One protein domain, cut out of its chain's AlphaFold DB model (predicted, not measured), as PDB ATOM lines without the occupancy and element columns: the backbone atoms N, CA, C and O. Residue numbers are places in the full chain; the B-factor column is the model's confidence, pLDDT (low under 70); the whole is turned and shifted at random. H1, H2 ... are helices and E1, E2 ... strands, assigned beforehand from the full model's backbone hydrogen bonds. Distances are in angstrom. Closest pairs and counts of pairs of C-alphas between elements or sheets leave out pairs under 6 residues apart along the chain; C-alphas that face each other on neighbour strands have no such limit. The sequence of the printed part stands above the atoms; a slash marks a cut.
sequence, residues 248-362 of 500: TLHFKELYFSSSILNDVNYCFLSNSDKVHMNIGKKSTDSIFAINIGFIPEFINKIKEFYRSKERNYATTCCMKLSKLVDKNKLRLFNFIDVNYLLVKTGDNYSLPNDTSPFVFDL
ATOM      1  N   THR A 248     287.774 169.913 307.396       82.31
ATOM      2  CA  THR A 248     289.006 170.716 307.447       82.31
ATOM      3  C   THR A 248     289.235 171.538 306.180       82.31
ATOM      4  O   THR A 248     289.726 172.659 306.268       82.31
ATOM      5  N   LEU A 249     288.817 171.047 305.009       81.62
ATOM      6  CA  LEU A 249     289.039 171.712 303.718       81.62
ATOM      7  C   LEU A 249     288.184 172.971 303.518       81.62
ATOM      8  O   LEU A 249     288.374 173.692 302.540       81.62
ATOM      9  N   HIS A 250     287.249 173.249 304.429       79.88
ATOM     10  CA  HIS A 250     286.520 174.518 304.460       79.88
ATOM     11  C   HIS A 250     287.264 175.647 305.162       79.88
ATOM     12  O   HIS A 250     286.751 176.766 305.199       79.88
ATOM     13  N   PHE A 251     288.437 175.353 305.710       80.06
ATOM     14  CA  PHE A 251     289.303 176.322 306.347       80.06
ATOM     15  C   PHE A 251     290.518 176.601 305.470       80.06
ATOM     16  O   PHE A 251     290.921 175.778 304.648       80.06
ATOM     17  N   LYS A 252     291.100 177.787 305.623       81.12
ATOM     18  CA  LYS A 252     292.245 178.236 304.830       81.12
ATOM     19  C   LYS A 252     293.573 177.774 305.401       81.12
ATOM     20  O   LYS A 252     294.511 177.560 304.638       81.12
ATOM     21  N   GLU A 253     293.658 177.607 306.713       82.44
ATOM     22  CA  GLU A 253     294.903 177.277 307.399       82.44
ATOM     23  C   GLU A 253     294.676 176.249 308.505       82.44
ATOM     24  O   GLU A 253     293.664 176.297 309.203       82.44
ATOM     25  N   LEU A 254     295.645 175.348 308.665       85.31
ATOM     26  CA  LEU A 254     295.711 174.342 309.719       85.31
ATOM     27  C   LEU A 254     297.020 174.485 310.483       85.31
ATOM     28  O   LEU A 254     298.094 174.451 309.885       85.31
ATOM     29  N   TYR A 255     296.934 174.582 311.804       82.31
ATOM     30  CA  TYR A 255     298.101 174.760 312.666       82.31
ATOM     31  C   TYR A 255     298.392 173.485 313.454       82.31
ATOM     32  O   TYR A 255     297.467 172.812 313.906       82.31
ATOM     33  N   PHE A 256     299.672 173.147 313.606       82.75
ATOM     34  CA  PHE A 256     300.129 171.930 314.282       82.75
ATOM     35  C   PHE A 256     301.541 172.104 314.857       82.75
ATOM     36  O   PHE A 256     302.266 173.008 314.455       82.75
ATOM     37  N   SER A 257     301.965 171.240 315.784       82.31
ATOM     38  CA  SER A 257     303.327 171.309 316.335       82.31
ATOM     39  C   SER A 257     304.352 170.583 315.459       82.31
ATOM     40  O   SER A 257     304.078 169.497 314.931       82.31
ATOM     41  N   SER A 258     305.571 171.122 315.374       84.19
ATOM     42  CA  SER A 258     306.722 170.412 314.803       84.19
ATOM     43  C   SER A 258     307.200 169.235 315.665       84.19
ATOM     44  O   SER A 258     307.939 168.390 315.172       84.19
ATOM     45  N   SER A 259     306.775 169.137 316.928       83.25
ATOM     46  CA  SER A 259     307.037 167.976 317.785       83.25
ATOM     47  C   SER A 259     305.823 167.056 317.808       83.25
ATOM     48  O   SER A 259     304.714 167.500 318.099       83.25
ATOM     49  N   ILE A 260     306.031 165.763 317.543       80.50
ATOM     50  CA  ILE A 260     304.947 164.771 317.562       80.50
ATOM     51  C   ILE A 260     304.348 164.579 318.959       80.50
ATOM     52  O   ILE A 260     303.144 164.399 319.083       80.50
ATOM     53  N   LEU A 261     305.157 164.706 320.015       75.62
ATOM     54  CA  LEU A 261     304.690 164.615 321.405       75.62
ATOM     55  C   LEU A 261     303.711 165.742 321.757       75.62
ATOM     56  O   LEU A 261     302.843 165.575 322.608       75.62
ATOM     57  N   ASN A 262     303.840 166.875 321.068       68.94
ATOM     58  CA  ASN A 262     302.983 168.042 321.238       68.94
ATOM     59  C   ASN A 262     301.830 168.065 320.213       68.94
ATOM     60  O   ASN A 262     300.991 168.963 320.252       68.94
ATOM     61  N   ASP A 263     301.769 167.099 319.287       71.19
ATOM     62  CA  ASP A 263     300.731 166.983 318.260       71.19
ATOM     63  C   ASP A 263     299.576 166.104 318.731       71.19
ATOM     64  O   ASP A 263     299.317 165.036 318.186       71.19
ATOM     65  N   VAL A 264     298.837 166.556 319.741       59.12
ATOM     66  CA  VAL A 264     297.682 165.803 320.269       59.12
ATOM     67  C   VAL A 264     296.429 165.979 319.376       59.12
ATOM     68  O   VAL A 264     295.303 165.883 319.837       59.12
ATOM     69  N   ASN A 265     296.608 166.246 318.074       58.16
ATOM     70  CA  ASN A 265     295.559 166.553 317.087       58.16
ATOM     71  C   ASN A 265     294.718 167.819 317.361       58.16
ATOM     72  O   ASN A 265     293.580 167.972 316.918       58.16
ATOM     73  N   TYR A 266     295.361 168.813 317.972       59.69
ATOM     74  CA  TYR A 266     294.990 170.225 317.890       59.69
ATOM     75  C   TYR A 266     294.929 170.669 316.426       59.69
ATOM     76  O   TYR A 266     295.947 170.684 315.737       59.69
ATOM     77  N   CYS A 267     293.743 171.004 315.927       59.22
ATOM     78  CA  CYS A 267     293.568 171.492 314.562       59.22
ATOM     79  C   CYS A 267     292.965 172.890 314.623       59.22
ATOM     80  O   CYS A 267     291.768 173.043 314.404       59.22
ATOM     81  N   PHE A 268     293.780 173.912 314.911       64.50
ATOM     82  CA  PHE A 268     293.300 175.282 314.732       64.50
ATOM     83  C   PHE A 268     293.059 175.492 313.240       64.50
ATOM     84  O   PHE A 268     293.962 175.295 312.427       64.50
ATOM     85  N   LEU A 269     291.814 175.816 312.906       68.38
ATOM     86  CA  LEU A 269     291.301 175.882 311.551       68.38
ATOM     87  C   LEU A 269     290.833 177.315 311.290       68.38
ATOM     88  O   LEU A 269     289.742 177.714 311.683       68.38
ATOM     89  N   SER A 270     291.667 178.117 310.634       64.50
ATOM     90  CA  SER A 270     291.372 179.534 310.389       64.50
ATOM     91  C   SER A 270     290.874 179.765 308.966       64.50
ATOM     92  O   SER A 270     291.349 179.123 308.032       64.50
ATOM     93  N   ASN A 271     289.944 180.705 308.778       60.00
ATOM     94  CA  ASN A 271     289.432 181.134 307.471       60.00
ATOM     95  C   ASN A 271     289.890 182.557 307.072       60.00
ATOM     96  O   ASN A 271     289.520 183.055 306.004       60.00
ATOM     97  N   SER A 272     290.726 183.214 307.878       56.91
ATOM     98  CA  SER A 272     291.253 184.547 307.575       56.91
ATOM     99  C   SER A 272     292.582 184.436 306.817       56.91
ATOM    100  O   SER A 272     293.451 183.655 307.184       56.91
ATOM    101  N   ASP A 273     292.754 185.224 305.752       51.62
ATOM    102  CA  ASP A 273     294.027 185.315 305.004       51.62
ATOM    103  C   ASP A 273     294.994 186.342 305.616       51.62
ATOM    104  O   ASP A 273     296.135 186.484 305.180       51.62
ATOM    105  N   LYS A 274     294.524 187.115 306.603       52.22
ATOM    106  CA  LYS A 274     295.232 188.264 307.201       52.22
ATOM    107  C   LYS A 274     295.617 188.009 308.654       52.22
ATOM    108  O   LYS A 274     295.757 188.948 309.439       52.22
ATOM    109  N   VAL A 275     295.738 186.732 309.010       51.09
ATOM    110  CA  VAL A 275     295.847 186.244 310.386       51.09
ATOM    111  C   VAL A 275     297.044 186.934 311.040       51.09
ATOM    112  O   VAL A 275     296.788 187.665 311.981       51.09
ATOM    113  N   HIS A 276     298.252 186.966 310.462       50.00
ATOM    114  CA  HIS A 276     299.431 187.640 311.060       50.00
ATOM    115  C   HIS A 276     299.229 189.080 311.600       50.00
ATOM    116  O   HIS A 276     300.018 189.527 312.421       50.00
ATOM    117  N   MET A 277     298.196 189.825 311.176       46.03
ATOM    118  CA  MET A 277     297.878 191.157 311.719       46.03
ATOM    119  C   MET A 277     296.678 191.201 312.694       46.03
ATOM    120  O   MET A 277     296.474 192.225 313.346       46.03
ATOM    121  N   ASN A 278     295.859 190.146 312.800       45.78
ATOM    122  CA  ASN A 278     294.585 190.144 313.545       45.78
ATOM    123  C   ASN A 278     294.263 188.851 314.331       45.78
ATOM    124  O   ASN A 278     293.131 188.682 314.786       45.78
ATOM    125  N   ILE A 279     295.215 187.941 314.529       46.75
ATOM    126  CA  ILE A 279     294.992 186.727 315.338       46.75
ATOM    127  C   ILE A 279     294.731 187.097 316.791       46.75
ATOM    128  O   ILE A 279     295.417 187.952 317.347       46.75
ATOM    129  N   GLY A 280     293.725 186.482 317.411       45.34
ATOM    130  CA  GLY A 280     293.245 186.913 318.729       45.34
ATOM    131  C   GLY A 280     292.010 187.816 318.671       45.34
ATOM    132  O   GLY A 280     291.324 187.967 319.680       45.34
ATOM    133  N   LYS A 281     291.693 188.409 317.509       49.91
ATOM    134  CA  LYS A 281     290.520 189.278 317.351       49.91
ATOM    135  C   LYS A 281     289.323 188.509 316.807       49.91
ATOM    136  O   LYS A 281     289.437 187.724 315.871       49.91
ATOM    137  N   LYS A 282     288.153 188.825 317.363       52.38
ATOM    138  CA  LYS A 282     286.832 188.480 316.828       52.38
ATOM    139  C   LYS A 282     286.767 188.807 315.329       52.38
ATOM    140  O   LYS A 282     286.728 189.981 314.976       52.38
ATOM    141  N   SER A 283     286.731 187.797 314.459       53.31
ATOM    142  CA  SER A 283     286.493 187.981 313.019       53.31
ATOM    143  C   SER A 283     285.496 186.947 312.496       53.31
ATOM    144  O   SER A 283     285.513 185.812 312.965       53.31
ATOM    145  N   THR A 284     284.641 187.339 311.544       53.50
ATOM    146  CA  THR A 284     283.605 186.499 310.894       53.50
ATOM    147  C   THR A 284     284.159 185.271 310.175       53.50
ATOM    148  O   THR A 284     283.394 184.409 309.759       53.50
ATOM    149  N   ASP A 285     285.484 185.194 310.048       53.06
ATOM    150  CA  ASP A 285     286.183 184.264 309.177       53.06
ATOM    151  C   ASP A 285     287.186 183.409 309.973       53.06
ATOM    152  O   ASP A 285     288.182 182.959 309.425       53.06
ATOM    153  N   SER A 286     287.030 183.211 311.283       59.75
ATOM    154  CA  SER A 286     287.985 182.392 312.049       59.75
ATOM    155  C   SER A 286     287.325 181.698 313.225       59.75
ATOM    156  O   SER A 286     286.691 182.352 314.049       59.75
ATOM    157  N   ILE A 287     287.543 180.390 313.326       67.44
ATOM    158  CA  ILE A 287     286.986 179.537 314.369       67.44
ATOM    159  C   ILE A 287     288.130 178.724 314.975       67.44
ATOM    160  O   ILE A 287     289.016 178.261 314.267       67.44
ATOM    161  N   PHE A 288     288.123 178.528 316.287       69.81
ATOM    162  CA  PHE A 288     289.052 177.614 316.937       69.81
ATOM    163  C   PHE A 288     288.416 176.247 316.976       69.81
ATOM    164  O   PHE A 288     287.365 176.082 317.585       69.81
ATOM    165  N   ALA A 289     289.043 175.287 316.306       74.44
ATOM    166  CA  ALA A 289     288.611 173.908 316.335       74.44
ATOM    167  C   ALA A 289     289.701 173.013 316.940       74.44
ATOM    168  O   ALA A 289     290.889 173.326 316.895       74.44
ATOM    169  N   ILE A 290     289.298 171.887 317.509       76.50
ATOM    170  CA  ILE A 290     290.156 170.727 317.741       76.50
ATOM    171  C   ILE A 290     289.433 169.532 317.140       76.50
ATOM    172  O   ILE A 290     288.232 169.380 317.348       76.50
ATOM    173  N   ASN A 291     290.164 168.706 316.391       80.44
ATOM    174  CA  ASN A 291     289.626 167.498 315.783       80.44
ATOM    175  C   ASN A 291     290.263 166.269 316.436       80.44
ATOM    176  O   ASN A 291     291.455 166.025 316.266       80.44
ATOM    177  N   ILE A 292     289.467 165.495 317.165       79.06
ATOM    178  CA  ILE A 292     289.913 164.318 317.911       79.06
ATOM    179  C   ILE A 292     289.336 163.071 317.247       79.06
ATOM    180  O   ILE A 292     288.125 162.956 317.088       79.06
ATOM    181  N   GLY A 293     290.197 162.124 316.876       81.69
ATOM    182  CA  GLY A 293     289.814 160.923 316.131       81.69
ATOM    183  C   GLY A 293     290.293 160.994 314.684       81.69
ATOM    184  O   GLY A 293     291.492 161.135 314.439       81.69
ATOM    185  N   PHE A 294     289.377 160.869 313.722       84.94
ATOM    186  CA  PHE A 294     289.719 160.835 312.300       84.94
ATOM    187  C   PHE A 294     290.368 162.134 311.791       84.94
ATOM    188  O   PHE A 294     289.814 163.233 311.898       84.94
ATOM    189  N   ILE A 295     291.515 161.978 311.125       83.00
ATOM    190  CA  ILE A 295     292.199 163.024 310.358       83.00
ATOM    191  C   ILE A 295     292.476 162.492 308.953       83.00
ATOM    192  O   ILE A 295     292.970 161.369 308.828       83.00
ATOM    193  N   PRO A 296     292.219 163.291 307.900       85.00
ATOM    194  CA  PRO A 296     292.574 162.915 306.541       85.00
ATOM    195  C   PRO A 296     294.036 162.471 306.405       85.00
ATOM    196  O   PRO A 296     294.958 163.163 306.837       85.00
ATOM    197  N   GLU A 297     294.253 161.335 305.742       85.75
ATOM    198  CA  GLU A 297     295.573 160.705 305.621       85.75
ATOM    199  C   GLU A 297     296.626 161.641 305.009       85.75
ATOM    200  O   GLU A 297     297.767 161.680 305.467       85.75
ATOM    201  N   PHE A 298     296.241 162.461 304.024       87.06
ATOM    202  CA  PHE A 298     297.155 163.428 303.412       87.06
ATOM    203  C   PHE A 298     297.689 164.458 304.420       87.06
ATOM    204  O   PHE A 298     298.864 164.811 304.354       87.06
ATOM    205  N   ILE A 299     296.871 164.903 305.384       88.50
ATOM    206  CA  ILE A 299     297.300 165.841 306.435       88.50
ATOM    207  C   ILE A 299     298.365 165.173 307.302       88.50
ATOM    208  O   ILE A 299     299.407 165.778 307.557       88.50
ATOM    209  N   ASN A 300     298.139 163.920 307.704       88.06
ATOM    210  CA  ASN A 300     299.094 163.163 308.515       88.06
ATOM    211  C   ASN A 300     300.429 162.975 307.788       88.06
ATOM    212  O   ASN A 300     301.472 163.278 308.365       88.06
ATOM    213  N   LYS A 301     300.404 162.589 306.506       89.81
ATOM    214  CA  LYS A 301     301.623 162.441 305.695       89.81
ATOM    215  C   LYS A 301     302.405 163.751 305.567       89.81
ATOM    216  O   LYS A 301     303.631 163.745 305.632       89.81
ATOM    217  N   ILE A 302     301.722 164.888 305.409       90.94
ATOM    218  CA  ILE A 302     302.386 166.200 305.345       90.94
ATOM    219  C   ILE A 302     303.007 166.572 306.695       90.94
ATOM    220  O   ILE A 302     304.156 167.018 306.730       90.94
ATOM    221  N   LYS A 303     302.273 166.381 307.800       89.94
ATOM    222  CA  LYS A 303     302.797 166.611 309.155       89.94
ATOM    223  C   LYS A 303     304.049 165.766 309.392       89.94
ATOM    224  O   LYS A 303     305.081 166.308 309.774       89.94
ATOM    225  N   GLU A 304     303.981 164.467 309.116       90.31
ATOM    226  CA  GLU A 304     305.099 163.531 309.258       90.31
ATOM    227  C   GLU A 304     306.303 163.946 308.407       90.31
ATOM    228  O   GLU A 304     307.413 164.081 308.927       90.31
ATOM    229  N   PHE A 305     306.080 164.262 307.125       90.88
ATOM    230  CA  PHE A 305     307.127 164.769 306.247       90.88
ATOM    231  C   PHE A 305     307.807 166.007 306.841       90.88
ATOM    232  O   PHE A 305     309.036 166.068 306.903       90.88
ATOM    233  N   TYR A 306     307.031 166.991 307.297       88.25
ATOM    234  CA  TYR A 306     307.572 168.241 307.829       88.25
ATOM    235  C   TYR A 306     308.367 168.005 309.126       88.25
ATOM    236  O   TYR A 306     309.416 168.627 309.320       88.25
ATOM    237  N   ARG A 307     307.922 167.071 309.979       88.38
ATOM    238  CA  ARG A 307     308.594 166.677 311.234       88.38
ATOM    239  C   ARG A 307     309.860 165.860 311.040       88.38
ATOM    240  O   ARG A 307     310.757 165.953 311.865       88.38
ATOM    241  N   SER A 308     309.957 165.091 309.956       88.12
ATOM    242  CA  SER A 308     311.168 164.316 309.648       88.12
ATOM    243  C   SER A 308     312.382 165.185 309.291       88.12
ATOM    244  O   SER A 308     313.485 164.670 309.132       88.12
ATOM    245  N   LYS A 309     312.195 166.497 309.106       86.44
ATOM    246  CA  LYS A 309     313.276 167.432 308.784       86.44
ATOM    247  C   LYS A 309     313.984 167.864 310.063       86.44
ATOM    248  O   LYS A 309     313.315 168.184 311.041       86.44
ATOM    249  N   GLU A 310     315.315 167.893 310.029       81.56
ATOM    250  CA  GLU A 310     316.149 168.295 311.167       81.56
ATOM    251  C   GLU A 310     315.766 169.684 311.690       81.56
ATOM    252  O   GLU A 310     315.605 170.633 310.915       81.56
ATOM    253  N   ARG A 311     315.609 169.795 313.015       78.88
ATOM    254  CA  ARG A 311     315.275 171.037 313.721       78.88
ATOM    255  C   ARG A 311     315.915 171.066 315.096       78.88
ATOM    256  O   ARG A 311     316.028 170.040 315.758       78.88
ATOM    257  N   ASN A 312     316.218 172.278 315.549       77.56
ATOM    258  CA  ASN A 312     316.830 172.513 316.855       77.56
ATOM    259  C   ASN A 312     315.808 172.599 318.003       77.56
ATOM    260  O   ASN A 312     316.188 172.444 319.159       77.56
ATOM    261  N   TYR A 313     314.530 172.881 317.720       79.00
ATOM    262  CA  TYR A 313     313.503 173.071 318.750       79.00
ATOM    263  C   TYR A 313     312.077 172.857 318.213       79.00
ATOM    264  O   TYR A 313     311.825 172.866 317.004       79.00
ATOM    265  N   ALA A 314     311.134 172.651 319.137       79.88
ATOM    266  CA  ALA A 314     309.712 172.533 318.828       79.88
ATOM    267  C   ALA A 314     309.093 173.915 318.553       79.88
ATOM    268  O   ALA A 314     309.327 174.862 319.298       79.88
ATOM    269  N   THR A 315     308.275 174.021 317.510       80.38
ATOM    270  CA  THR A 315     307.593 175.255 317.103       80.38
ATOM    271  C   THR A 315     306.159 174.969 316.655       80.38
ATOM    272  O   THR A 315     305.772 173.813 316.457       80.38
ATOM    273  N   THR A 316     305.362 176.030 316.529       81.12
ATOM    274  CA  THR A 316     304.044 175.985 315.894       81.12
ATOM    275  C   THR A 316     304.215 176.173 314.392       81.12
ATOM    276  O   THR A 316     304.862 177.115 313.936       81.12
ATOM    277  N   CYS A 317     303.617 175.277 313.622       84.88
ATOM    278  CA  CYS A 317     303.662 175.243 312.170       84.88
ATOM    279  C   CYS A 317     302.275 175.553 311.609       84.88
ATOM    280  O   CYS A 317     301.265 175.217 312.229       84.88
ATOM    281  N   CYS A 318     302.223 176.142 310.419       86.19
ATOM    282  CA  CYS A 318     300.992 176.398 309.679       86.19
ATOM    283  C   CYS A 318     301.050 175.739 308.298       86.19
ATOM    284  O   CYS A 318     302.026 175.895 307.568       86.19
ATOM    285  N   MET A 319     299.989 175.012 307.945       89.38
ATOM    286  CA  MET A 319     299.707 174.459 306.623       89.38
ATOM    287  C   MET A 319     298.586 175.266 305.960       89.38
ATOM    288  O   MET A 319     297.493 175.378 306.511       89.38
ATOM    289  N   LYS A 320     298.811 175.774 304.744       88.50
ATOM    290  CA  LYS A 320     297.813 176.537 303.978       88.50
ATOM    291  C   LYS A 320     296.861 175.621 303.209       88.50
ATOM    292  O   LYS A 320     297.065 175.360 302.025       88.50
ATOM    293  N   LEU A 321     295.798 175.164 303.864       87.38
ATOM    294  CA  LEU A 321     294.717 174.387 303.245       87.38
ATOM    295  C   LEU A 321     294.047 175.104 302.061       87.38
ATOM    296  O   LEU A 321     293.606 174.444 301.123       87.38
ATOM    297  N   SER A 322     294.051 176.440 302.028       84.00
ATOM    298  CA  SER A 322     293.560 177.239 300.893       84.00
ATOM    299  C   SER A 322     294.288 176.944 299.577       84.00
ATOM    300  O   SER A 322     293.745 177.166 298.498       84.00
ATOM    301  N   LYS A 323     295.497 176.378 299.633       86.50
ATOM    302  CA  LYS A 323     296.228 175.936 298.439       86.50
ATOM    303  C   LYS A 323     295.756 174.595 297.883       86.50
ATOM    304  O   LYS A 323     296.134 174.226 296.776       86.50
ATOM    305  N   LEU A 324     294.910 173.887 298.628       84.06
ATOM    306  CA  LEU A 324     294.268 172.635 298.228       84.06
ATOM    307  C   LEU A 324     292.860 172.863 297.655       84.06
ATOM    308  O   LEU A 324     292.117 171.903 297.454       84.06
ATOM    309  N   VAL A 325     292.490 174.120 297.358       75.06
ATOM    310  CA  VAL A 325     291.245 174.453 296.634       75.06
ATOM    311  C   VAL A 325     291.192 173.731 295.285       75.06
ATOM    312  O   VAL A 325     290.118 173.317 294.842       75.06
ATOM    313  N   ASP A 326     292.353 173.518 294.661       80.38
ATOM    314  CA  ASP A 326     292.473 172.616 293.526       80.38
ATOM    315  C   ASP A 326     292.448 171.154 293.996       80.38
ATOM    316  O   ASP A 326     293.453 170.575 294.425       80.38
ATOM    317  N   LYS A 327     291.274 170.534 293.865       79.88
ATOM    318  CA  LYS A 327     291.070 169.132 294.225       79.88
ATOM    319  C   LYS A 327     291.889 168.162 293.365       79.88
ATOM    320  O   LYS A 327     292.180 167.058 293.828       79.88
ATOM    321  N   ASN A 328     292.303 168.565 292.156       80.62
ATOM    322  CA  ASN A 328     293.194 167.756 291.325       80.62
ATOM    323  C   ASN A 328     294.583 167.663 291.949       80.62
ATOM    324  O   ASN A 328     295.163 166.583 291.951       80.62
ATOM    325  N   LYS A 329     295.086 168.754 292.540       84.69
ATOM    326  CA  LYS A 329     296.335 168.734 293.318       84.69
ATOM    327  C   LYS A 329     296.160 167.958 294.615       84.69
ATOM    328  O   LYS A 329     297.002 167.128 294.949       84.69
ATOM    329  N   LEU A 330     295.047 168.174 295.319       86.94
ATOM    330  CA  LEU A 330     294.755 167.488 296.577       86.94
ATOM    331  C   LEU A 330     294.762 165.961 296.426       86.94
ATOM    332  O   LEU A 330     295.385 165.275 297.232       86.94
ATOM    333  N   ARG A 331     294.122 165.413 295.385       88.19
ATOM    334  CA  ARG A 331     294.094 163.955 295.191       88.19
ATOM    335  C   ARG A 331     295.477 163.347 294.944       88.19
ATOM    336  O   ARG A 331     295.648 162.162 295.209       88.19
ATOM    337  N   LEU A 332     296.465 164.112 294.456       90.56
ATOM    338  CA  LEU A 332     297.815 163.586 294.213       90.56
ATOM    339  C   LEU A 332     298.487 163.147 295.511       90.56
ATOM    340  O   LEU A 332     299.250 162.188 295.487       90.56
ATOM    341  N   PHE A 333     298.136 163.753 296.648       89.62
ATOM    342  CA  PHE A 333     298.609 163.313 297.964       89.62
ATOM    343  C   PHE A 333     298.172 161.884 298.332       89.62
ATOM    344  O   PHE A 333     298.766 161.270 299.220       89.62
ATOM    345  N   ASN A 334     297.161 161.332 297.651       87.44
ATOM    346  CA  ASN A 334     296.742 159.941 297.836       87.44
ATOM    347  C   ASN A 334     297.586 158.953 297.017       87.44
ATOM    348  O   ASN A 334     297.588 157.765 297.327       87.44
ATOM    349  N   PHE A 335     298.278 159.414 295.971       88.25
ATOM    350  CA  PHE A 335     298.964 158.540 295.012       88.25
ATOM    351  C   PHE A 335     300.476 158.753 294.943       88.25
ATOM    352  O   PHE A 335     301.199 157.843 294.544       88.25
ATOM    353  N   ILE A 336     300.950 159.941 295.308       91.56
ATOM    354  CA  ILE A 336     302.349 160.344 295.215       91.56
ATOM    355  C   ILE A 336     302.870 160.612 296.622       91.56
ATOM    356  O   ILE A 336     302.210 161.265 297.431       91.56
ATOM    357  N   ASP A 337     304.072 160.112 296.904       91.06
ATOM    358  CA  ASP A 337     304.772 160.392 298.153       91.06
ATOM    359  C   ASP A 337     304.950 161.909 298.346       91.06
ATOM    360  O   ASP A 337     305.377 162.634 297.440       91.06
ATOM    361  N   VAL A 338     304.649 162.390 299.551       92.12
ATOM    362  CA  VAL A 338     304.762 163.803 299.933       92.12
ATOM    363  C   VAL A 338     306.173 164.347 299.709       92.12
ATOM    364  O   VAL A 338     306.319 165.516 299.352       92.12
ATOM    365  N   ASN A 339     307.208 163.508 299.828       90.00
ATOM    366  CA  ASN A 339     308.588 163.891 299.528       90.00
ATOM    367  C   ASN A 339     308.775 164.386 298.086       90.00
ATOM    368  O   ASN A 339     309.650 165.214 297.832       90.00
ATOM    369  N   TYR A 340     307.966 163.893 297.145       91.50
ATOM    370  CA  TYR A 340     308.011 164.288 295.738       91.50
ATOM    371  C   TYR A 340     307.067 165.454 295.433       91.50
ATOM    372  O   TYR A 340     307.354 166.242 294.533       91.50
ATOM    373  N   LEU A 341     305.987 165.612 296.204       92.56
ATOM    374  CA  LEU A 341     305.037 166.717 296.054       92.56
ATOM    375  C   LEU A 341     305.535 168.025 296.677       92.56
ATOM    376  O   LEU A 341     305.233 169.093 296.156       92.56
ATOM    377  N   LEU A 342     306.289 167.969 297.776       91.94
ATOM    378  CA  LEU A 342     306.772 169.168 298.460       91.94
ATOM    379  C   LEU A 342     308.193 169.539 298.038       91.94
ATOM    380  O   LEU A 342     309.109 168.712 297.990       91.94
ATOM    381  N   VAL A 343     308.386 170.825 297.758       88.75
ATOM    382  CA  VAL A 343     309.672 171.402 297.356       88.75
ATOM    383  C   VAL A 343     310.139 172.363 298.439       88.75
ATOM    384  O   VAL A 343     309.349 173.149 298.954       88.75
ATOM    385  N   LYS A 344     311.424 172.303 298.799       86.69
ATOM    386  CA  LYS A 344     312.014 173.254 299.747       86.69
ATOM    387  C   LYS A 344     312.136 174.633 299.082       86.69
ATOM    388  O   LYS A 344     312.714 174.738 298.000       86.69
ATOM    389  N   THR A 345     311.630 175.676 299.735       84.00
ATOM    390  CA  THR A 345     311.725 177.080 299.310       84.00
ATOM    391  C   THR A 345     312.152 177.922 300.512       84.00
ATOM    392  O   THR A 345     311.367 178.149 301.433       84.00
ATOM    393  N   GLY A 346     313.420 178.346 300.533       84.50
ATOM    394  CA  GLY A 346     314.036 178.897 301.746       84.50
ATOM    395  C   GLY A 346     314.041 177.855 302.871       84.50
ATOM    396  O   GLY A 346     314.428 176.707 302.647       84.50
ATOM    397  N   ASP A 347     313.551 178.240 304.049       83.06
ATOM    398  CA  ASP A 347     313.411 177.349 305.213       83.06
ATOM    399  C   ASP A 347     312.079 176.581 305.250       83.06
ATOM    400  O   ASP A 347     311.857 175.738 306.118       83.06
ATOM    401  N   ASN A 348     311.193 176.830 304.284       88.88
ATOM    402  CA  ASN A 348     309.838 176.290 304.255       88.88
ATOM    403  C   ASN A 348     309.627 175.306 303.098       88.88
ATOM    404  O   ASN A 348     310.521 175.071 302.282       88.88
ATOM    405  N   TYR A 349     308.426 174.727 303.024       91.06
ATOM    406  CA  TYR A 349     308.038 173.843 301.927       91.06
ATOM    407  C   TYR A 349     306.824 174.384 301.185       91.06
ATOM    408  O   TYR A 349     305.851 174.820 301.801       91.06
ATOM    409  N   SER A 350     306.876 174.303 299.863       92.06
ATOM    410  CA  SER A 350     305.849 174.791 298.945       92.06
ATOM    411  C   SER A 350     305.339 173.659 298.053       92.06
ATOM    412  O   SER A 350     305.982 172.610 297.927       92.06
ATOM    413  N   LEU A 351     304.171 173.871 297.446       90.31
ATOM    414  CA  LEU A 351     303.685 173.019 296.362       90.31
ATOM    415  C   LEU A 351     304.486 173.297 295.077       90.31
ATOM    416  O   LEU A 351     305.099 174.361 294.955       90.31
ATOM    417  N   PRO A 352     304.484 172.377 294.099       85.94
ATOM    418  CA  PRO A 352     305.121 172.619 292.813       85.94
ATOM    419  C   PRO A 352     304.504 173.845 292.129       85.94
ATOM    420  O   PRO A 352     303.293 174.067 292.221       85.94
ATOM    421  N   ASN A 353     305.342 174.632 291.454       80.12
ATOM    422  CA  ASN A 353     304.969 175.874 290.759       80.12
ATOM    423  C   ASN A 353     304.344 176.954 291.662       80.12
ATOM    424  O   ASN A 353     303.675 177.866 291.181       80.12
ATOM    425  N   ASP A 354     304.594 176.883 292.971       83.88
ATOM    426  CA  ASP A 354     304.210 177.897 293.947       83.88
ATOM    427  C   ASP A 354     305.434 178.285 294.784       83.88
ATOM    428  O   ASP A 354     306.079 177.448 295.413       83.88
ATOM    429  N   THR A 355     305.780 179.569 294.777       81.56
ATOM    430  CA  THR A 355     306.913 180.100 295.547       81.56
ATOM    431  C   THR A 355     306.524 180.484 296.968       81.56
ATOM    432  O   THR A 355     307.393 180.690 297.816       81.56
ATOM    433  N   SER A 356     305.226 180.577 297.255       87.94
ATOM    434  CA  SER A 356     304.753 180.870 298.596       87.94
ATOM    435  C   SER A 356     304.734 179.585 299.439       87.94
ATOM    436  O   SER A 356     304.364 178.522 298.936       87.94
ATOM    437  N   PRO A 357     305.066 179.644 300.740       89.56
ATOM    438  CA  PRO A 357     305.064 178.459 301.588       89.56
ATOM    439  C   PRO A 357     303.691 177.791 301.663       89.56
ATOM    440  O   PRO A 357     302.670 178.454 301.862       89.56
ATOM    441  N   PHE A 358     303.654 176.478 301.474       91.88
ATOM    442  CA  PHE A 358     302.495 175.641 301.781       91.88
ATOM    443  C   PHE A 358     302.508 175.211 303.247       91.88
ATOM    444  O   PHE A 358     301.464 175.263 303.888       91.88
ATOM    445  N   VAL A 359     303.684 174.869 303.784       90.75
ATOM    446  CA  VAL A 359     303.904 174.631 305.214       90.75
ATOM    447  C   VAL A 359     305.068 175.487 305.701       90.75
ATOM    448  O   VAL A 359     306.131 175.485 305.072       90.75
ATOM    449  N   PHE A 360     304.870 176.217 306.799       87.06
ATOM    450  CA  PHE A 360     305.872 177.124 307.361       87.06
ATOM    451  C   PHE A 360     305.815 177.236 308.886       87.06
ATOM    452  O   PHE A 360     304.779 176.981 309.502       87.06
ATOM    453  N   ASP A 361     306.936 177.643 309.482       85.62
ATOM    454  CA  ASP A 361     307.069 177.844 310.925       85.62
ATOM    455  C   ASP A 361     306.633 179.260 311.345       85.62
ATOM    456  O   ASP A 361     306.916 180.253 310.672       85.62
ATOM    457  N   LEU A 362     305.966 179.365 312.496       77.56
ATOM    458  CA  LEU A 362     305.471 180.620 313.073       77.56
ATOM    459  C   LEU A 362     306.364 181.087 314.221       77.56
ATOM    460  O   LEU A 362     305.943 181.125 315.368       77.56
TER     461      LEU A 362
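What this domain is: This is residues 248 to 362 of the 500 residues of the protein "RNase H type-1 domain-containing protein" of uncultured bacterium (UniProt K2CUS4). A strongly twisted antiparallel sheet of five strands forms the body, and the one longer helix, H2, lies slantwise over its strands E1 and E4. Beside the edge strand E7 sits a small hairpin, E5 and E6, while the short helices H3, H4 and H5 lie in the stretch between E4 and that hairpin, and H1 lies in the loop between E2 and E3. The printed part has 115 residues, with five named helices and seven named strands in the order E1 E2 H1 E3 H2 E4 H3 H4 H5 E5 E6 E7. The large sheet has the order E3 E2 E1 E4 E7; the class is mixed, helices and strands. The whole is compact, with a radius of gyration of the C-alphas of 13.7 A, and rounded, spanning 38 by 33 by 32 A.

How they stand to each other: In the large sheet, E1, residues 253 to 257, and E4, residues 316 to 319, are antiparallel at 145 degrees, with N 254 and O 319 2.8 A apart. E2, residues 268 to 270, forms a hairpin with E1, and N 255 and O 268 are 3.1 A apart. The edge strand E3, residues 286 to 293, is antiparallel to E2 at 143 degrees, with no backbone N and O within hydrogen-bond range across the pair. The other edge strand, E7, residues 359 to 361, is antiparallel to E4; N 318 and O 360 are 2.8 A apart. H2, residues 297 to 307, is on the sheet at a height over the sheet of 10.1 A, over E1 and E4, at 47 degrees to E4 on the local plane. H5, residues 338 to 341, touches H2, the closest C-alphas being those of Ile 302 and Val 338, 6.4 A apart. H3, residues 321 to 324, only grazes the sheet with residues 321 to 323. H4, residues 327 to 332, is close to H3 but not clearly touching, with C-alphas 324 and 330 5.4 A apart. E5, residues 343 to 345, and E6, residues 348 to 350, form a hairpin, with N 345 and O 348 2.8 A apart. The closest C-alphas of E6 and E7 are those of Asn 348 and Phe 360, 5.1 A apart. H1, residues 275 to 278, is not on the sheet. Every O i to N i+4 pair is within hydrogen-bond range in H2, and 1 of 2 in H4; H1, H3 and H5 are too short for such a pair.

Where its parts are: E1 begins at C-alpha 253 (294.903, 177.277, 307.399) and is 13.7 A long. E3 is 21.9 A, H2 15.4 A and E4 10.3 A long. E7 ends at C-alpha 361 (307.069, 177.844, 310.925).

The domain as a whole: The C-alphas farthest apart, of Lys 282 and Phe 335, are 39.0 A apart. The printed part has no cut and no long link. Its mean pLDDT is 78.5; residue 262 and residues 264 to 288 are under 70.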